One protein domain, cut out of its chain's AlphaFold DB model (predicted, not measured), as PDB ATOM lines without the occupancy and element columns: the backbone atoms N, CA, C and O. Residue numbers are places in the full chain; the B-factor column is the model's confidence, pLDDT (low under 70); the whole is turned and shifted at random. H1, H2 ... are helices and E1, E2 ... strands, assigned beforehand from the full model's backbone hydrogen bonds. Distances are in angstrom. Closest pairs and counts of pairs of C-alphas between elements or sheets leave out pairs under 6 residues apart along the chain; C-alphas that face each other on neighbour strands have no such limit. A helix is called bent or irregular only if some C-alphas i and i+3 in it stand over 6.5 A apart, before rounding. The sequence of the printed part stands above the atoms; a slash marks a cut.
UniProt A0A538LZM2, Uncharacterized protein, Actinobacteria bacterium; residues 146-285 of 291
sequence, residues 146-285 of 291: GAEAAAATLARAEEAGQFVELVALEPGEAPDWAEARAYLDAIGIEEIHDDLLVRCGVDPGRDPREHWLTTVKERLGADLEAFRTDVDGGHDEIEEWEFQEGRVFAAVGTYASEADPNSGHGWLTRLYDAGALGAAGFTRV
ATOM      1  N   GLY A 146     -56.275  39.204  13.005       45.88
ATOM      2  CA  GLY A 146     -55.192  39.154  12.003       45.88
ATOM      3  C   GLY A 146     -55.634  39.278  10.534       45.88
ATOM      4  O   GLY A 146     -54.847  39.672   9.670       45.88
ATOM      5  N   ALA A 147     -56.904  39.002  10.227       52.62
ATOM      6  CA  ALA A 147     -57.425  39.004   8.860       52.62
ATOM      7  C   ALA A 147     -57.682  40.425   8.317       52.62
ATOM      8  O   ALA A 147     -57.601  40.650   7.108       52.62
ATOM      9  N   GLU A 148     -57.947  41.401   9.194       56.91
ATOM     10  CA  GLU A 148     -58.103  42.810   8.804       56.91
ATOM     11  C   GLU A 148     -56.770  43.443   8.383       56.91
ATOM     12  O   GLU A 148     -56.733  44.196   7.407       56.91
ATOM     13  N   ALA A 149     -55.669  43.112   9.070       60.50
ATOM     14  CA  ALA A 149     -54.336  43.611   8.736       60.50
ATOM     15  C   ALA A 149     -53.868  43.080   7.373       60.50
ATOM     16  O   ALA A 149     -53.484  43.869   6.509       60.50
ATOM     17  N   ALA A 150     -54.009  41.770   7.144       60.84
ATOM     18  CA  ALA A 150     -53.704  41.147   5.858       60.84
ATOM     19  C   ALA A 150     -54.532  41.764   4.715       60.84
ATOM     20  O   ALA A 150     -53.978  42.177   3.695       60.84
ATOM     21  N   ALA A 151     -55.850  41.917   4.905       60.22
ATOM     22  CA  ALA A 151     -56.724  42.547   3.915       60.22
ATOM     23  C   ALA A 151     -56.336  44.013   3.638       60.22
ATOM     24  O   ALA A 151     -56.305  44.437   2.482       60.22
ATOM     25  N   ALA A 152     -55.989  44.785   4.673       64.38
ATOM     26  CA  ALA A 152     -55.552  46.170   4.523       64.38
ATOM     27  C   ALA A 152     -54.201  46.288   3.801       64.38
ATOM     28  O   ALA A 152     -54.001  47.212   3.013       64.38
ATOM     29  N   THR A 153     -53.257  45.380   4.049       64.88
ATOM     30  CA  THR A 153     -51.968  45.347   3.344       64.88
ATOM     31  C   THR A 153     -52.147  44.977   1.876       64.88
ATOM     32  O   THR A 153     -51.613  45.671   1.009       64.88
ATOM     33  N   LEU A 154     -52.966  43.965   1.578       62.69
ATOM     34  CA  LEU A 154     -53.281  43.568   0.204       62.69
ATOM     35  C   LEU A 154     -53.968  44.700  -0.575       62.69
ATOM     36  O   LEU A 154     -53.520  45.025  -1.675       62.69
ATOM     37  N   ALA A 155     -54.976  45.349   0.015       59.16
ATOM     38  CA  ALA A 155     -55.682  46.470  -0.606       59.16
ATOM     39  C   ALA A 155     -54.759  47.675  -0.858       59.16
ATOM     40  O   ALA A 155     -54.764  48.247  -1.946       59.16
ATOM     41  N   ARG A 156     -53.903  48.039   0.111       64.12
ATOM     42  CA  ARG A 156     -52.920  49.126  -0.065       64.12
ATOM     43  C   ARG A 156     -51.915  48.817  -1.172       64.12
ATOM     44  O   ARG A 156     -51.584  49.703  -1.957       64.12
ATOM     45  N   ALA A 157     -51.421  47.580  -1.231       58.34
ATOM     46  CA  ALA A 157     -50.495  47.160  -2.274       58.34
ATOM     47  C   ALA A 157     -51.160  47.220  -3.656       58.34
ATOM     48  O   ALA A 157     -50.546  47.685  -4.611       58.34
ATOM     49  N   GLU A 158     -52.419  46.804  -3.766       57.94
ATOM     50  CA  GLU A 158     -53.201  46.908  -4.998       57.94
ATOM     51  C   GLU A 158     -53.412  48.360  -5.442       57.94
ATOM     52  O   GLU A 158     -53.069  48.699  -6.576       57.94
ATOM     53  N   GLU A 159     -53.873  49.242  -4.549       58.38
ATOM     54  CA  GLU A 159     -54.033  50.675  -4.838       58.38
ATOM     55  C   GLU A 159     -52.718  51.328  -5.302       58.38
ATOM     56  O   GLU A 159     -52.724  52.247  -6.125       58.38
ATOM     57  N   ALA A 160     -51.583  50.839  -4.801       62.88
ATOM     58  CA  ALA A 160     -50.251  51.307  -5.165       62.88
ATOM     59  C   ALA A 160     -49.652  50.613  -6.407       62.88
ATOM     60  O   ALA A 160     -48.539  50.962  -6.810       62.88
ATOM     61  N   GLY A 161     -50.342  49.640  -7.016       61.12
ATOM     62  CA  GLY A 161     -49.821  48.853  -8.142       61.12
ATOM     63  C   GLY A 161     -48.609  47.985  -7.773       61.12
ATOM     64  O   GLY A 161     -47.710  47.779  -8.588       61.12
ATOM     65  N   GLN A 162     -48.554  47.524  -6.526       64.00
ATOM     66  CA  GLN A 162     -47.476  46.734  -5.942       64.00
ATOM     67  C   GLN A 162     -47.833  45.244  -5.862       64.00
ATOM     68  O   GLN A 162     -48.994  44.817  -5.809       64.00
ATOM     69  N   PHE A 163     -46.791  44.425  -5.834       64.88
ATOM     70  CA  PHE A 163     -46.878  42.983  -5.680       64.88
ATOM     71  C   PHE A 163     -46.721  42.619  -4.209       64.88
ATOM     72  O   PHE A 163     -46.014  43.292  -3.460       64.88
ATOM     73  N   VAL A 164     -47.386  41.544  -3.802       65.19
ATOM     74  CA  VAL A 164     -47.226  40.973  -2.466       65.19
ATOM     75  C   VAL A 164     -46.729  39.556  -2.669       65.19
ATOM     76  O   VAL A 164     -47.408  38.758  -3.316       65.19
ATOM     77  N   GLU A 165     -45.522  39.290  -2.187       72.00
ATOM     78  CA  GLU A 165     -44.945  37.952  -2.169       72.00
ATOM     79  C   GLU A 165     -45.312  37.309  -0.839       72.00
ATOM     80  O   GLU A 165     -45.100  37.913   0.212       72.00
ATOM     81  N   LEU A 166     -45.909  36.122  -0.896       74.31
ATOM     82  CA  LEU A 166     -46.484  35.456   0.262       74.31
ATOM     83  C   LEU A 166     -45.946  34.030   0.358       74.31
ATOM     84  O   LEU A 166     -46.036  33.262  -0.604       74.31
ATOM     85  N   VAL A 167     -45.454  33.651   1.533       73.44
ATOM     86  CA  VAL A 167     -45.052  32.272   1.837       73.44
ATOM     87  C   VAL A 167     -45.656  31.818   3.155       73.44
ATOM     88  O   VAL A 167     -45.786  32.610   4.081       73.44
ATOM     89  N   ALA A 168     -46.048  30.553   3.241       71.50
ATOM     90  CA  ALA A 168     -46.749  30.003   4.392       71.50
ATOM     91  C   ALA A 168     -46.045  28.771   4.960       71.50
ATOM     92  O   ALA A 168     -45.458  27.989   4.210       71.50
ATOM     93  N   LEU A 169     -46.163  28.598   6.275       62.91
ATOM     94  CA  LEU A 169     -45.850  27.370   7.001       62.91
ATOM     95  C   LEU A 169     -47.137  26.708   7.483       62.91
ATOM     96  O   LEU A 169     -48.085  27.388   7.886       62.91
ATOM     97  N   GLU A 170     -47.134  25.376   7.479       57.69
ATOM     98  CA  GLU A 170     -48.223  24.595   8.057       57.69
ATOM     99  C   GLU A 170     -48.334  24.823   9.578       57.69
ATOM    100  O   GLU A 170     -47.343  25.160  10.240       57.69
ATOM    101  N   PRO A 171     -49.534  24.642  10.155       54.22
ATOM    102  CA  PRO A 171     -49.750  24.809  11.583       54.22
ATOM    103  C   PRO A 171     -48.795  23.991  12.454       54.22
ATOM    104  O   PRO A 171     -48.656  22.781  12.290       54.22
ATOM    105  N   GLY A 172     -48.149  24.661  13.409       57.72
ATOM    106  CA  GLY A 172     -47.200  24.037  14.337       57.72
ATOM    107  C   GLY A 172     -45.831  23.680  13.744       57.72
ATOM    108  O   GLY A 172     -44.961  23.245  14.500       57.72
ATOM    109  N   GLU A 173     -45.609  23.898  12.445       69.38
ATOM    110  CA  GLU A 173     -44.312  23.672  11.809       69.38
ATOM    111  C   GLU A 173     -43.360  24.862  12.012       69.38
ATOM    112  O   GLU A 173     -43.740  26.044  12.047       69.38
ATOM    113  N   ALA A 174     -42.076  24.535  12.137       79.06
ATOM    114  CA  ALA A 174     -40.984  25.497  12.173       79.06
ATOM    115  C   ALA A 174     -40.160  25.380  10.884       79.06
ATOM    116  O   ALA A 174     -39.960  24.266  10.400       79.06
ATOM    117  N   PRO A 175     -39.663  26.497  10.332       84.50
ATOM    118  CA  PRO A 175     -38.890  26.438   9.103       84.50
ATOM    119  C   PRO A 175     -37.558  25.702   9.301       84.50
ATOM    120  O   PRO A 175     -36.826  25.962  10.262       84.50
ATOM    121  N   ASP A 176     -37.225  24.802   8.371       87.94
ATOM    122  CA  ASP A 176     -35.962  24.057   8.388       87.94
ATOM    123  C   ASP A 176     -34.850  24.852   7.692       87.94
ATOM    124  O   ASP A 176     -34.507  24.669   6.520       87.94
ATOM    125  N   TRP A 177     -34.265  25.779   8.447       93.50
ATOM    126  CA  TRP A 177     -33.165  26.610   7.962       93.50
ATOM    127  C   TRP A 177     -31.917  25.805   7.587       93.50
ATOM    128  O   TRP A 177     -31.147  26.235   6.725       93.50
ATOM    129  N   ALA A 178     -31.694  24.661   8.239       89.56
ATOM    130  CA  ALA A 178     -30.535  23.822   7.965       89.56
ATOM    131  C   ALA A 178     -30.689  23.117   6.613       89.56
ATOM    132  O   ALA A 178     -29.737  23.105   5.832       89.56
ATOM    133  N   GLU A 179     -31.885  22.611   6.315       83.62
ATOM    134  CA  GLU A 179     -32.202  21.991   5.029       83.62
ATOM    135  C   GLU A 179     -32.160  23.014   3.888       83.62
ATOM    136  O   GLU A 179     -31.498  22.774   2.879       83.62
ATOM    137  N   ALA A 180     -32.741  24.207   4.062       88.25
ATOM    138  CA  ALA A 180     -32.619  25.272   3.062       88.25
ATOM    139  C   ALA A 180     -31.160  25.670   2.800       88.25
ATOM    140  O   ALA A 180     -30.770  25.901   1.651       88.25
ATOM    141  N   ARG A 181     -30.323  25.713   3.844       94.00
ATOM    142  CA  ARG A 181     -28.893  25.987   3.681       94.00
ATOM    143  C   ARG A 181     -28.180  24.863   2.934       94.00
ATOM    144  O   ARG A 181     -27.415  25.148   2.016       94.00
ATOM    145  N   ALA A 182     -28.439  23.610   3.303       84.69
ATOM    146  CA  ALA A 182     -27.863  22.445   2.639       84.69
ATOM    147  C   ALA A 182     -28.265  22.388   1.157       84.69
ATOM    148  O   ALA A 182     -27.421  22.129   0.298       84.69
ATOM    149  N   TYR A 183     -29.522  22.711   0.853       90.31
ATOM    150  CA  TYR A 183     -30.039  22.831  -0.504       90.31
ATOM    151  C   TYR A 183     -29.297  23.917  -1.302       90.31
ATOM    152  O   TYR A 183     -28.790  23.645  -2.392       90.31
ATOM    153  N   LEU A 184     -29.143  25.127  -0.748       92.19
ATOM    154  CA  LEU A 184     -28.385  26.209  -1.394       92.19
ATOM    155  C   LEU A 184     -26.901  25.867  -1.590       92.19
ATOM    156  O   LEU A 184     -26.288  26.283  -2.573       92.19
ATOM    157  N   ASP A 185     -26.299  25.100  -0.685       91.69
ATOM    158  CA  ASP A 185     -24.921  24.642  -0.851       91.69
ATOM    159  C   ASP A 185     -24.819  23.561  -1.948       91.69
ATOM    160  O   ASP A 185     -23.803  23.497  -2.653       91.69
ATOM    161  N   ALA A 186     -25.873  22.767  -2.159       91.38
ATOM    162  CA  ALA A 186     -25.938  21.702  -3.158       91.38
ATOM    163  C   ALA A 186     -26.301  22.182  -4.576       91.38
ATOM    164  O   ALA A 186     -25.800  21.587  -5.531       91.38
ATOM    165  N   ILE A 187     -27.089  23.258  -4.720       88.75
ATOM    166  CA  ILE A 187     -27.630  23.702  -6.020       88.75
ATOM    167  C   ILE A 187     -26.528  23.877  -7.080       88.75
ATOM    168  O   ILE A 187     -25.468  24.473  -6.830       88.75
ATOM    169  N   GLY A 188     -26.756  23.321  -8.268       85.62
ATOM    170  CA  GLY A 188     -25.879  23.440  -9.427       85.62
ATOM    171  C   GLY A 188     -26.221  24.634 -10.320       85.62
ATOM    172  O   GLY A 188     -27.328  25.157 -10.302       85.62
ATOM    173  N   ILE A 189     -25.275  25.049 -11.170       84.31
ATOM    174  CA  ILE A 189     -25.513  26.139 -12.138       84.31
ATOM    175  C   ILE A 189     -26.614  25.800 -13.155       84.31
ATOM    176  O   ILE A 189     -27.289  26.698 -13.634       84.31
ATOM    177  N   GLU A 190     -26.808  24.515 -13.457       79.88
ATOM    178  CA  GLU A 190     -27.842  24.032 -14.384       79.88
ATOM    179  C   GLU A 190     -29.259  24.117 -13.785       79.88
ATOM    180  O   GLU A 190     -30.242  24.090 -14.517       79.88
ATOM    181  N   GLU A 191     -29.367  24.227 -12.457       74.25
ATOM    182  CA  GLU A 191     -30.634  24.392 -11.730       74.25
ATOM    183  C   GLU A 191     -31.003  25.875 -11.564       74.25
ATOM    184  O   GLU A 191     -32.108  26.200 -11.140       74.25
ATOM    185  N   ILE A 192     -30.088  26.791 -11.906       75.69
ATOM    186  CA  ILE A 192     -30.285  28.231 -11.755       75.69
ATOM    187  C   ILE A 192     -30.721  28.828 -13.087       75.69
ATOM    188  O   ILE A 192     -29.972  28.858 -14.062       75.69
ATOM    189  N   HIS A 193     -31.929  29.378 -13.099       75.62
ATOM    190  CA  HIS A 193     -32.487  30.041 -14.272       75.62
ATOM    191  C   HIS A 193     -31.804  31.385 -14.560       75.62
ATOM    192  O   HIS A 193     -31.418  32.120 -13.646       75.62
ATOM    193  N   ASP A 194     -31.723  31.760 -15.838       73.06
ATOM    194  CA  ASP A 194     -31.029  32.974 -16.292       73.06
ATOM    195  C   ASP A 194     -31.592  34.264 -15.662       73.06
ATOM    196  O   ASP A 194     -30.869  35.243 -15.479       73.06
ATOM    197  N   ASP A 195     -32.882  34.294 -15.311       77.56
ATOM    198  CA  ASP A 195     -33.480  35.439 -14.602       77.56
ATOM    199  C   ASP A 195     -33.087  35.492 -13.123       77.56
ATOM    200  O   ASP A 195     -32.988  36.576 -12.543       77.56
ATOM    201  N   LEU A 196     -32.848  34.337 -12.500       82.62
ATOM    202  CA  LEU A 196     -32.334  34.271 -11.138       82.62
ATOM    203  C   LEU A 196     -30.857  34.683 -11.094       82.62
ATOM    204  O   LEU A 196     -30.481  35.411 -10.178       82.62
ATOM    205  N   LEU A 197     -30.054  34.327 -12.109       86.44
ATOM    206  CA  LEU A 197     -28.670  34.808 -12.254       86.44
ATOM    207  C   LEU A 197     -28.611  36.337 -12.179       86.44
ATOM    208  O   LEU A 197     -27.930  36.901 -11.319       86.44
ATOM    209  N   VAL A 198     -29.373  37.003 -13.050       87.12
ATOM    210  CA  VAL A 198     -29.379  38.467 -13.145       87.12
ATOM    211  C   VAL A 198     -29.909  39.104 -11.862       87.12
ATOM    212  O   VAL A 198     -29.300  40.044 -11.352       87.12
ATOM    213  N   ARG A 199     -30.994  38.572 -11.281       87.44
ATOM    214  CA  ARG A 199     -31.532  39.076 -10.003       87.44
ATOM    215  C   ARG A 199     -30.578  38.875  -8.833       87.44
ATOM    216  O   ARG A 199     -30.605  39.668  -7.899       87.44
ATOM    217  N   CYS A 200     -29.708  37.868  -8.892       92.38
ATOM    218  CA  CYS A 200     -28.673  37.684  -7.884       92.38
ATOM    219  C   CYS A 200     -27.467  38.622  -8.052       92.38
ATOM    220  O   CYS A 200     -26.603  38.671  -7.175       92.38
ATOM    221  N   GLY A 201     -27.428  39.405  -9.136       91.62
ATOM    222  CA  GLY A 201     -26.380  40.381  -9.426       91.62
ATOM    223  C   GLY A 201     -25.308  39.892 -10.397       91.62
ATOM    224  O   GLY A 201     -24.276  40.548 -10.515       91.62
ATOM    225  N   VAL A 202     -25.530  38.768 -11.086       92.31
ATOM    226  CA  VAL A 202     -24.660  38.332 -12.186       92.31
ATOM    227  C   VAL A 202     -24.939  39.190 -13.417       92.31
ATOM    228  O   VAL A 202     -26.091  39.353 -13.815       92.31
ATOM    229  N   ASP A 203     -23.887  39.691 -14.059       91.38
ATOM    230  CA  ASP A 203     -23.941  40.260 -15.407       91.38
ATOM    231  C   ASP A 203     -23.364  39.240 -16.405       91.38
ATOM    232  O   ASP A 203     -22.141  39.172 -16.567       91.38
ATOM    233  N   PRO A 204     -24.195  38.447 -17.113       86.00
ATOM    234  CA  PRO A 204     -23.703  37.421 -18.033       86.00
ATOM    235  C   PRO A 204     -22.849  37.965 -19.188       86.00
ATOM    236  O   PRO A 204     -22.091  37.211 -19.800       86.00
ATOM    237  N   GLY A 205     -22.972  39.261 -19.509       87.56
ATOM    238  CA  GLY A 205     -22.202  39.914 -20.567       87.56
ATOM    239  C   GLY A 205     -20.799  40.343 -20.133       87.56
ATOM    240  O   GLY A 205     -19.944  40.585 -20.989       87.56
ATOM    241  N   ARG A 206     -20.549  40.435 -18.823       91.06
ATOM    242  CA  ARG A 206     -19.295  40.949 -18.256       91.06
ATOM    243  C   ARG A 206     -18.599  39.956 -17.333       91.06
ATOM    244  O   ARG A 206     -17.371  39.867 -17.347       91.06
ATOM    245  N   ASP A 207     -19.363  39.247 -16.517       92.25
ATOM    246  CA  ASP A 207     -18.838  38.429 -15.439       92.25
ATOM    247  C   ASP A 207     -18.439  37.037 -15.969       92.25
ATOM    248  O   ASP A 207     -19.197  36.423 -16.728       92.25
ATOM    249  N   PRO A 208     -17.272  36.484 -15.589       92.88
ATOM    250  CA  PRO A 208     -16.858  35.161 -16.053       92.88
ATOM    251  C   PRO A 208     -17.780  34.054 -15.525       92.88
ATOM    252  O   PRO A 208     -18.044  33.995 -14.324       92.88
ATOM    253  N   ARG A 209     -18.196  33.121 -16.397       92.12
ATOM    254  CA  ARG A 209     -19.149  32.034 -16.068       92.12
ATOM    255  C   ARG A 209     -18.762  31.195 -14.849       92.12
ATOM    256  O   ARG A 209     -19.634  30.749 -14.113       92.12
ATOM    257  N   GLU A 210     -17.468  31.004 -14.608       93.56
ATOM    258  CA  GLU A 210     -16.959  30.261 -13.446       93.56
ATOM    259  C   GLU A 210     -17.306  30.909 -12.091       93.56
ATOM    260  O   GLU A 210     -17.315  30.216 -11.079       93.56
ATOM    261  N   HIS A 211     -17.640  32.205 -12.068       93.69
ATOM    262  CA  HIS A 211     -18.023  32.930 -10.853       93.69
ATOM    263  C   HIS A 211     -19.541  33.000 -10.641       93.69
ATOM    264  O   HIS A 211     -19.976  33.315  -9.538       93.69
ATOM    265  N   TRP A 212     -20.356  32.699 -11.658       95.44
ATOM    266  CA  TRP A 212     -21.808  32.913 -11.601       95.44
ATOM    267  C   TRP A 212     -22.467  32.139 -10.457       95.44
ATOM    268  O   TRP A 212     -23.218  32.720  -9.678       95.44
ATOM    269  N   LEU A 213     -22.144  30.847 -10.321       95.38
ATOM    270  CA  LEU A 213     -22.708  30.002  -9.266       95.38
ATOM    271  C   LEU A 213     -22.340  30.519  -7.873       95.38
ATOM    272  O   LEU A 213     -23.185  30.546  -6.984       95.38
ATOM    273  N   THR A 214     -21.090  30.953  -7.692       96.12
ATOM    274  CA  THR A 214     -20.615  31.521  -6.426       96.12
ATOM    275  C   THR A 214     -21.388  32.788  -6.079       96.12
ATOM    276  O   THR A 214     -21.932  32.868  -4.983       96.12
ATOM    277  N   THR A 215     -21.530  33.725  -7.024       96.12
ATOM    278  CA  THR A 215     -22.299  34.963  -6.824       96.12
ATOM    279  C   THR A 215     -23.747  34.677  -6.422       96.12
ATOM    280  O   THR A 215     -24.271  35.306  -5.504       96.12
ATOM    281  N   VAL A 216     -24.396  33.704  -7.072       95.81
ATOM    282  CA  VAL A 216     -25.776  33.318  -6.741       95.81
ATOM    283  C   VAL A 216     -25.865  32.701  -5.350       95.81
ATOM    284  O   VAL A 216     -26.706  33.122  -4.563       95.81
ATOM    285  N   LYS A 217     -24.992  31.745  -5.013       96.81
ATOM    286  CA  LYS A 217     -24.992  31.101  -3.689       96.81
ATOM    287  C   LYS A 217     -24.723  32.095  -2.566       96.81
ATOM    288  O   LYS A 217     -25.382  32.038  -1.533       96.81
ATOM    289  N   GLU A 218     -23.790  33.022  -2.769       97.00
ATOM    290  CA  GLU A 218     -23.515  34.093  -1.810       97.00
ATOM    291  C   GLU A 218     -24.732  35.003  -1.623       97.00
ATOM    292  O   GLU A 218     -25.097  35.303  -0.486       97.00
ATOM    293  N   ARG A 219     -25.401  35.391  -2.719       97.19
ATOM    294  CA  ARG A 219     -26.620  36.201  -2.653       97.19
ATOM    295  C   ARG A 219     -27.750  35.474  -1.931       97.19
ATOM    296  O   ARG A 219     -28.284  36.022  -0.977       97.19
ATOM    297  N   LEU A 220     -28.093  34.264  -2.365       96.81
ATOM    298  CA  LEU A 220     -29.184  33.486  -1.777       96.81
ATOM    299  C   LEU A 220     -28.895  33.130  -0.318       96.81
ATOM    300  O   LEU A 220     -29.797  33.144   0.508       96.81
ATOM    301  N   GLY A 221     -27.633  32.871   0.030       97.44
ATOM    302  CA  GLY A 221     -27.226  32.672   1.416       97.44
ATOM    303  C   GLY A 221     -27.429  33.923   2.273       97.44
ATOM    304  O   GLY A 221     -27.880  33.806   3.408       97.44
ATOM    305  N   ALA A 222     -27.128  35.112   1.741       97.56
ATOM    306  CA  ALA A 222     -27.391  36.374   2.430       97.56
ATOM    307  C   ALA A 222     -28.896  36.665   2.547       97.56
ATOM    308  O   ALA A 222     -29.346  37.075   3.613       97.56
ATOM    309  N   ASP A 223     -29.665  36.405   1.488       96.94
ATOM    310  CA  ASP A 223     -31.122  36.554   1.486       96.94
ATOM    311  C   ASP A 223     -31.773  35.613   2.517       96.94
ATOM    312  O   ASP A 223     -32.669  36.033   3.245       96.94
ATOM    313  N   LEU A 224     -31.301  34.362   2.629       96.62
ATOM    314  CA  LEU A 224     -31.813  33.380   3.594       96.62
ATOM    315  C   LEU A 224     -31.547  33.818   5.038       96.62
ATOM    316  O   LEU A 224     -32.432  33.709   5.882       96.62
ATOM    317  N   GLU A 225     -30.349  34.332   5.329       95.88
ATOM    318  CA  GLU A 225     -30.039  34.865   6.661       95.88
ATOM    319  C   GLU A 225     -30.837  36.138   6.971       95.88
ATOM    320  O   GLU A 225     -31.274  36.306   8.108       95.88
ATOM    321  N   ALA A 226     -31.057  37.014   5.984       94.50
ATOM    322  CA  ALA A 226     -31.890  38.202   6.151       94.50
ATOM    323  C   ALA A 226     -33.342  37.814   6.457       94.50
ATOM    324  O   ALA A 226     -33.892  38.262   7.460       94.50
ATOM    325  N   PHE A 227     -33.916  36.901   5.669       93.69
ATOM    326  CA  PHE A 227     -35.271  36.405   5.887       93.69
ATOM    327  C   PHE A 227     -35.415  35.707   7.242       93.69
ATOM    328  O   PHE A 227     -36.319  36.038   7.999       93.69
ATOM    329  N   ARG A 228     -34.492  34.807   7.605       93.44
ATOM    330  CA  ARG A 228     -34.494  34.166   8.926       93.44
ATOM    331  C   ARG A 228     -34.407  35.189  10.057       93.44
ATOM    332  O   ARG A 228     -35.139  35.074  11.032       93.44
ATOM    333  N   THR A 229     -33.516  36.174   9.941       91.12
ATOM    334  CA  THR A 229     -33.369  37.228  10.956       91.12
ATOM    335  C   THR A 229     -34.658  38.023  11.116       91.12
ATOM    336  O   THR A 229     -34.994  38.395  12.235       91.12
ATOM    337  N   ASP A 230     -35.373  38.267  10.019       89.00
ATOM    338  CA  ASP A 230     -36.617  39.025  10.040       89.00
ATOM    339  C   ASP A 230     -37.799  38.208  10.584       89.00
ATOM    340  O   ASP A 230     -38.606  38.727  11.351       89.00
ATOM    341  N   VAL A 231     -37.855  36.906  10.275       85.38
ATOM    342  CA  VAL A 231     -38.813  35.946  10.859       85.38
ATOM    343  C   VAL A 231     -38.594  35.777  12.364       85.38
ATOM    344  O   VAL A 231     -39.550  35.753  13.127       85.38
ATOM    345  N   ASP A 232     -37.340  35.674  12.810       82.75
ATOM    346  CA  ASP A 232     -36.998  35.522  14.232       82.75
ATOM    347  C   ASP A 232     -36.983  36.875  14.987       82.75
ATOM    348  O   ASP A 232     -36.686  36.920  16.188       82.75
ATOM    349  N   GLY A 233     -37.219  37.985  14.278       78.88
ATOM    350  CA  GLY A 233     -36.894  39.343  14.699       78.88
ATOM    351  C   GLY A 233     -38.088  40.291  14.787       78.88
ATOM    352  O   GLY A 233     -39.108  39.983  15.396       78.88
ATOM    353  N   GLY A 234     -37.890  41.516  14.293       70.00
ATOM    354  CA  GLY A 234     -38.845  42.620  14.414       70.00
ATOM    355  C   GLY A 234     -39.843  42.740  13.265       70.00
ATOM    356  O   GLY A 234     -40.728  43.587  13.373       70.00
ATOM    357  N   HIS A 235     -39.711  41.919  12.216       71.19
ATOM    358  CA  HIS A 235     -40.523  42.008  11.002       71.19
ATOM    359  C   HIS A 235     -40.387  43.398  10.339       71.19
ATOM    360  O   HIS A 235     -41.360  44.117  10.121       71.19
ATOM    361  N   ASP A 236     -39.138  43.810  10.098       75.62
ATOM    362  CA  ASP A 236     -38.774  45.109   9.525       75.62
ATOM    363  C   ASP A 236     -39.117  45.186   8.023       75.62
ATOM    364  O   ASP A 236     -39.485  46.257   7.535       75.62
ATOM    365  N   GLU A 237     -39.010  44.071   7.290       81.81
ATOM    366  CA  GLU A 237     -39.232  44.001   5.836       81.81
ATOM    367  C   GLU A 237     -40.379  43.058   5.429       81.81
ATOM    368  O   GLU A 237     -40.876  43.138   4.297       81.81
ATOM    369  N   ILE A 238     -40.811  42.174   6.328       82.06
ATOM    370  CA  ILE A 238     -41.951  41.269   6.142       82.06
ATOM    371  C   ILE A 238     -43.053  41.562   7.162       82.06
ATOM    372  O   ILE A 238     -42.781  42.058   8.241       82.06
ATOM    373  N   GLU A 239     -44.300  41.227   6.853       76.94
ATOM    374  CA  GLU A 239     -45.374  41.106   7.842       76.94
ATOM    375  C   GLU A 239     -45.599  39.617   8.145       76.94
ATOM    376  O   GLU A 239     -45.615  38.801   7.221       76.94
ATOM    377  N   GLU A 240     -45.791  39.258   9.415       77.12
ATOM    378  CA  GLU A 240     -46.250  37.925   9.821       77.12
ATOM    379  C   GLU A 240     -47.744  37.974  10.148       77.12
ATOM    380  O   GLU A 240     -48.208  38.815  10.922       77.12
ATOM    381  N   TRP A 241     -48.503  37.062   9.550       69.00
ATOM    382  CA  TRP A 241     -49.928  36.899   9.779       69.00
ATOM    383  C   TRP A 241     -50.195  35.495  10.316       69.00
ATOM    384  O   TRP A 241     -49.839  34.493   9.688       69.00
ATOM    385  N   GLU A 242     -50.867  35.417  11.460       60.84
ATOM    386  CA  GLU A 242     -51.400  34.156  11.965       60.84
ATOM    387  C   GLU A 242     -52.695  33.814  11.223       60.84
ATOM    388  O   GLU A 242     -53.607  34.639  11.106       60.84
ATOM    389  N   PHE A 243     -52.793  32.586  10.719       50.66
ATOM    390  CA  PHE A 243     -53.999  32.103  10.060       50.66
ATOM    391  C   PHE A 243     -54.245  30.631  10.387       50.66
ATOM    392  O   PHE A 243     -53.464  29.774   9.984       50.66
ATOM    393  N   GLN A 244     -55.342  30.344  11.100       48.34
ATOM    394  CA  GLN A 244     -55.736  28.988  11.518       48.34
ATOM    395  C   GLN A 244     -54.560  28.156  12.069       48.34
ATOM    396  O   GLN A 244     -54.298  27.051  11.607       48.34
ATOM    397  N   GLU A 245     -53.825  28.718  13.035       48.66
ATOM    398  CA  GLU A 245     -52.636  28.111  13.669       48.66
ATOM    399  C   GLU A 245     -51.390  27.973  12.761       48.66
ATOM    400  O   GLU A 245     -50.324  27.587  13.244       48.66
ATOM    401  N   GLY A 246     -51.491  28.327  11.475       58.03
ATOM    402  CA  GLY A 246     -50.376  28.486  10.537       58.03
ATOM    403  C   GLY A 246     -49.837  29.917  10.494       58.03
ATOM    404  O   GLY A 246     -50.445  30.851  11.024       58.03
ATOM    405  N   ARG A 247     -48.685  30.093   9.836       66.69
ATOM    406  CA  ARG A 247     -48.005  31.393   9.703       66.69
ATOM    407  C   ARG A 247     -47.819  31.754   8.241       66.69
ATOM    408  O   ARG A 247     -47.277  30.953   7.481       66.69
ATOM    409  N   VAL A 248     -48.244  32.954   7.862       73.69
ATOM    410  CA  VAL A 248     -48.030  33.531   6.532       73.69
ATOM    411  C   VAL A 248     -47.092  34.720   6.663       73.69
ATOM    412  O   VAL A 248     -47.320  35.600   7.482       73.69
ATOM    413  N   PHE A 249     -46.062  34.758   5.830       80.69
ATOM    414  CA  PHE A 249     -45.114  35.858   5.745       80.69
ATOM    415  C   PHE A 249     -45.330  36.601   4.439       80.69
ATOM    416  O   PHE A 249     -45.349  35.987   3.368       80.69
ATOM    417  N   ALA A 250     -45.491  37.914   4.536       75.69
ATOM    418  CA  ALA A 250     -45.815  38.778   3.420       75.69
ATOM    419  C   ALA A 250     -44.757  39.853   3.223       75.69
ATOM    420  O   ALA A 250     -44.417  40.560   4.162       75.69
ATOM    421  N   ALA A 251     -44.297  40.044   1.990       82.06
ATOM    422  CA  ALA A 251     -43.483  41.200   1.645       82.06
ATOM    423  C   ALA A 251     -44.070  41.946   0.452       82.06
ATOM    424  O   ALA A 251     -44.272  41.388  -0.635       82.06
ATOM    425  N   VAL A 252     -44.314  43.239   0.654       76.56
ATOM    426  CA  VAL A 252     -44.818  44.136  -0.382       76.56
ATOM    427  C   VAL A 252     -43.644  44.737  -1.136       76.56
ATOM    428  O   VAL A 252     -42.702  45.261  -0.544       76.56
ATOM    429  N   GLY A 253     -43.703  44.701  -2.460       74.50
ATOM    430  CA  GLY A 253     -42.665  45.295  -3.278       74.50
ATOM    431  C   GLY A 253     -43.115  45.597  -4.688       74.50
ATOM    432  O   GLY A 253     -44.231  45.318  -5.122       74.50
ATOM    433  N   THR A 254     -42.211  46.224  -5.420       74.44
ATOM    434  CA  THR A 254     -42.372  46.430  -6.853       74.44
ATOM    435  C   THR A 254     -41.551  45.393  -7.595       74.44
ATOM    436  O   THR A 254     -40.631  44.786  -7.054       74.44
ATOM    437  N   TYR A 255     -41.790  45.286  -8.890       67.31
ATOM    438  CA  TYR A 255     -40.935  44.506  -9.769       67.31
ATOM    439  C   TYR A 255     -39.442  44.885  -9.686       67.31
ATOM    440  O   TYR A 255     -38.569  44.029  -9.827       67.31
ATOM    441  N   ALA A 256     -39.139  46.168  -9.449       74.88
ATOM    442  CA  ALA A 256     -37.770  46.652  -9.269       74.88
ATOM    443  C   ALA A 256     -37.159  46.188  -7.936       74.88
ATOM    444  O   ALA A 256     -35.950  45.980  -7.856       74.88
ATOM    445  N   SER A 257     -37.994  45.972  -6.917       80.81
ATOM    446  CA  SER A 257     -37.588  45.478  -5.598       80.81
ATOM    447  C   SER A 257     -37.090  44.030  -5.647       80.81
ATOM    448  O   SER A 257     -36.300  43.626  -4.804       80.81
ATOM    449  N   GLU A 258     -37.474  43.248  -6.660       80.75
ATOM    450  CA  GLU A 258     -37.077  41.836  -6.770       80.75
ATOM    451  C   GLU A 258     -35.569  41.596  -6.942       80.75
ATOM    452  O   GLU A 258     -35.078  40.499  -6.672       80.75
ATOM    453  N   ALA A 259     -34.828  42.600  -7.413       82.81
ATOM    454  CA  ALA A 259     -33.368  42.563  -7.511       82.81
ATOM    455  C   ALA A 259     -32.684  43.345  -6.374       82.81
ATOM    456  O   ALA A 259     -31.457  43.332  -6.277       82.81
ATOM    457  N   ASP A 260     -33.450  44.031  -5.519       88.19
ATOM    458  CA  ASP A 260     -32.901  44.781  -4.394       88.19
ATOM    459  C   ASP A 260     -32.450  43.795  -3.300       88.19
ATOM    460  O   ASP A 260     -33.233  42.939  -2.866       88.19
ATOM    461  N   PRO A 261     -31.180  43.850  -2.869       88.25
ATOM    462  CA  PRO A 261     -30.680  43.016  -1.789       88.25
ATOM    463  C   PRO A 261     -31.091  43.487  -0.396       88.25
ATOM    464  O   PRO A 261     -30.712  42.826   0.561       88.25
ATOM    465  N   ASN A 262     -31.812  44.599  -0.260       89.62
ATOM    466  CA  ASN A 262     -32.286  45.102   1.031       89.62
ATOM    467  C   ASN A 262     -33.812  45.072   1.162       89.62
ATOM    468  O   ASN A 262     -34.325  45.615   2.126       89.62
ATOM    469  N   SER A 263     -34.524  44.497   0.189       91.31
ATOM    470  CA  SER A 263     -35.983  44.430   0.207       91.31
ATOM    471  C   SER A 263     -36.451  43.028   0.568       91.31
ATOM    472  O   SER A 263     -36.073  42.071  -0.117       91.31
ATOM    473  N   GLY A 264     -37.362  42.919   1.540       88.56
ATOM    474  CA  GLY A 264     -38.017  41.649   1.887       88.56
ATOM    475  C   GLY A 264     -38.679  40.974   0.684       88.56
ATOM    476  O   GLY A 264     -38.532  39.769   0.470       88.56
ATOM    477  N   HIS A 265     -39.313  41.768  -0.185       84.31
ATOM    478  CA  HIS A 265     -39.914  41.285  -1.433       84.31
ATOM    479  C   HIS A 265     -38.863  40.696  -2.384       84.31
ATOM    480  O   HIS A 265     -39.108  39.690  -3.052       84.31
ATOM    481  N   GLY A 266     -37.670  41.294  -2.415       87.75
ATOM    482  CA  GLY A 266     -36.529  40.796  -3.174       87.75
ATOM    483  C   GLY A 266     -36.013  39.459  -2.670       87.75
ATOM    484  O   GLY A 266     -35.852  38.533  -3.468       87.75
ATOM    485  N   TRP A 267     -35.786  39.343  -1.361       93.75
ATOM    486  CA  TRP A 267     -35.302  38.107  -0.743       93.75
ATOM    487  C   TRP A 267     -36.293  36.965  -0.946       93.75
ATOM    488  O   TRP A 267     -35.913  35.926  -1.483       93.75
ATOM    489  N   LEU A 268     -37.567  37.174  -0.590       86.69
ATOM    490  CA  LEU A 268     -38.600  36.141  -0.697       86.69
ATOM    491  C   LEU A 268     -38.735  35.628  -2.127       86.69
ATOM    492  O   LEU A 268     -38.745  34.418  -2.350       86.69
ATOM    493  N   THR A 269     -38.758  36.537  -3.103       82.50
ATOM    494  CA  THR A 269     -38.896  36.141  -4.504       82.50
ATOM    495  C   THR A 269     -37.704  35.306  -4.974       82.50
ATOM    496  O   THR A 269     -37.890  34.255  -5.586       82.50
ATOM    497  N   ARG A 270     -36.467  35.735  -4.681       90.62
ATOM    498  CA  ARG A 270     -35.262  35.001  -5.108       90.62
ATOM    499  C   ARG A 270     -35.125  33.655  -4.402       90.62
ATOM    500  O   ARG A 270     -34.789  32.671  -5.056       90.62
ATOM    501  N   LEU A 271     -35.403  33.593  -3.100       91.56
ATOM    502  CA  LEU A 271     -35.337  32.355  -2.322       91.56
ATOM    503  C   LEU A 271     -36.405  31.346  -2.758       91.56
ATOM    504  O   LEU A 271     -36.118  30.148  -2.809       91.56
ATOM    505  N   TYR A 272     -37.612  31.811  -3.091       82.12
ATOM    506  CA  TYR A 272     -38.642  30.943  -3.649       82.12
ATOM    507  C   TYR A 272     -38.249  30.427  -5.032       82.12
ATOM    508  O   TYR A 272     -38.280  29.222  -5.261       82.12
ATOM    509  N   ASP A 273     -37.842  31.316  -5.939       79.38
ATOM    510  CA  ASP A 273     -37.501  30.939  -7.313       79.38
ATOM    511  C   ASP A 273     -36.259  30.028  -7.377       79.38
ATOM    512  O   ASP A 273     -36.092  29.278  -8.334       79.38
ATOM    513  N   ALA A 274     -35.398  30.062  -6.354       83.12
ATOM    514  CA  ALA A 274     -34.302  29.111  -6.186       83.12
ATOM    515  C   ALA A 274     -34.747  27.741  -5.636       83.12
ATOM    516  O   ALA A 274     -33.978  26.786  -5.697       83.12
ATOM    517  N   GLY A 275     -35.947  27.640  -5.054       77.88
ATOM    518  CA  GLY A 275     -36.451  26.455  -4.348       77.88
ATOM    519  C   GLY A 275     -36.043  26.364  -2.869       77.88
ATOM    520  O   GLY A 275     -36.477  25.452  -2.168       77.88
ATOM    521  N   ALA A 276     -35.263  27.322  -2.359       87.12
ATOM    522  CA  ALA A 276     -34.737  27.293  -0.992       87.12
ATOM    523  C   ALA A 276     -35.835  27.395   0.076       87.12
ATOM    524  O   ALA A 276     -35.748  26.736   1.110       87.12
ATOM    525  N   LEU A 277     -36.892  28.177  -0.174       83.25
ATOM    526  CA  LEU A 277     -38.028  28.260   0.754       83.25
ATOM    527  C   LEU A 277     -38.814  26.945   0.812       83.25
ATOM    528  O   LEU A 277     -39.212  26.534   1.897       83.25
ATOM    529  N   GLY A 278     -38.947  26.243  -0.316       75.31
ATOM    530  CA  GLY A 278     -39.539  24.903  -0.345       75.31
ATOM    531  C   GLY A 278     -38.733  23.897   0.479       75.31
ATOM    532  O   GLY A 278     -39.312  23.131   1.244       75.31
ATOM    533  N   ALA A 279     -37.399  23.951   0.396       75.00
ATOM    534  CA  ALA A 279     -36.511  23.132   1.225       75.00
ATOM    535  C   ALA A 279     -36.632  23.448   2.731       75.00
ATOM    536  O   ALA A 279     -36.523  22.544   3.550       75.00
ATOM    537  N   ALA A 280     -36.929  24.700   3.100       82.56
ATOM    538  CA  ALA A 280     -37.251  25.087   4.480       82.56
ATOM    539  C   ALA A 280     -38.691  24.741   4.916       82.56
ATOM    540  O   ALA A 280     -39.062  25.053   6.048       82.56
ATOM    541  N   GLY A 281     -39.505  24.121   4.055       71.06
ATOM    542  CA  GLY A 281     -40.887  23.733   4.361       71.06
ATOM    543  C   GLY A 281     -41.939  24.813   4.088       71.06
ATOM    544  O   GLY A 281     -43.114  24.608   4.389       71.06
ATOM    545  N   PHE A 282     -41.558  25.951   3.502       75.69
ATOM    546  CA  PHE A 282     -42.513  26.982   3.104       75.69
ATOM    547  C   PHE A 282     -43.202  26.646   1.781       75.69
ATOM    548  O   PHE A 282     -42.592  26.128   0.846       75.69
ATOM    549  N   THR A 283     -44.455  27.074   1.655       66.38
ATOM    550  CA  THR A 283     -45.217  27.023   0.401       66.38
ATOM    551  C   THR A 283     -45.573  28.435  -0.057       66.38
ATOM    552  O   THR A 283     -45.983  29.258   0.757       66.38
ATOM    553  N   ARG A 284     -45.440  28.747  -1.353       62.91
ATOM    554  CA  ARG A 284     -45.845  30.061  -1.886       62.91
ATOM    555  C   ARG A 284     -47.352  30.169  -1.982       62.91
ATOM    556  O   ARG A 284     -48.012  29.325  -2.588       62.91
ATOM    557  N   VAL A 285     -47.878  31.256  -1.437       58.41
ATOM    558  CA  VAL A 285     -49.289  31.614  -1.530       58.41
ATOM    559  C   VAL A 285     -49.443  32.504  -2.759       58.41
ATOM    560  O   VAL A 285     -48.810  33.554  -2.875       58.41
TER     561      VAL A 285
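Overview. This is residues 146 to 285 of the 291 residues of an uncharacterized protein of Actinobacteria bacterium (UniProt A0A538LZM2). A strongly twisted sheet of four strands stands between two helices, H1 along one face and H5 across the other; on H5 packs part of the long helix H4, whose residues 227 to 231 reach the sheet and which runs on away from it, with H2 side by side with it. H5 lies in the middle of the whole. The printed part has 140 residues with six named helices and four named strands, in the order H1 E1 H2 H3 H4 E2 E3 H5 H6 E4, a mixed class. The sheet's order is E2 E3 E1 E4, antiparallel throughout. The whole is compact, with a radius of gyration of the C-alphas of 15.3 A and spans of 49 by 34 by 22 A.

Along the chain. H1, residues 146 to 159, is 20.4 A long and begins at C-alpha 146 (-55.192, 39.154, 12.003). E1 is residues 163 to 169, 20.1 A. H2 is residues 177 to 186, 14.1 A, and H3 residues 194 to 199. H4, residues 209 to 231, is 33.6 A long, from C-alpha 209 (-19.149, 32.034, -16.068); it is irregular, with C-alphas 210 and 213 7.1 A apart. E2 is residues 239 to 243 and E3 residues 246 to 253, 23.1 A. H5 is residues 264 to 273, 14.1 A, H6 residues 276 to 279, and E4 residues 283 to 285, ending at C-alpha 285 (-49.289, 31.614, -1.530).

Arrangement. E2 and E3 form a hairpin, with N 241 and O 248 2.8 A apart. E3 and E1 are antiparallel, with N 165 and O 251 at 2.9 A, and so are E1 and E4, with N 168 and O 283 at 2.8 A. These N and O pairs are within hydrogen-bond range. The sheet and its helices make three layers, helices on both faces: H1 is over E3 and E1 at a height of 8.6 A, along the strands, and H5 is on the opposite face over E1, 8.2 A high and across the strands. E3, H5 H6 and E4 form a split strand-helix-strand unit, two strands running the same way with E1 between them, its crossover right-handed. The hub H4 touches H5 with residues 220 to 227 alone, at a steep tilt of 55 degrees; the closest C-alphas, of Asp 223 and Trp 267, are 5.0 A apart. H2 touches H4 at a shallow tilt of 5 degrees, opposite ways, closest at the C-alphas of Leu 184 and Lys 217, 6.4 A. H2 touches H6 at Ala 180 and Ala 279, whose C-alphas are 4.8 A apart. H3 only just touches H4 and H5, with 3 pairs of C-alphas within 8 A each. H1 and H4 are apart. Every O i to N i+4 pair is within hydrogen-bond range in H1, H2, H3 and H5, and 17 of 19 in H4; H6 is too short for such a pair.

Size, cuts and confidence. The C-alphas of Glu 148 and Pro 208, the two farthest apart, are 48.8 A apart. The printed part has no cut, and no link is long. The mean pLDDT of the printed part is 79.2; residues 146 to 164, 169 to 173, 241 to 247, 255 and 283 to 285 are under 70.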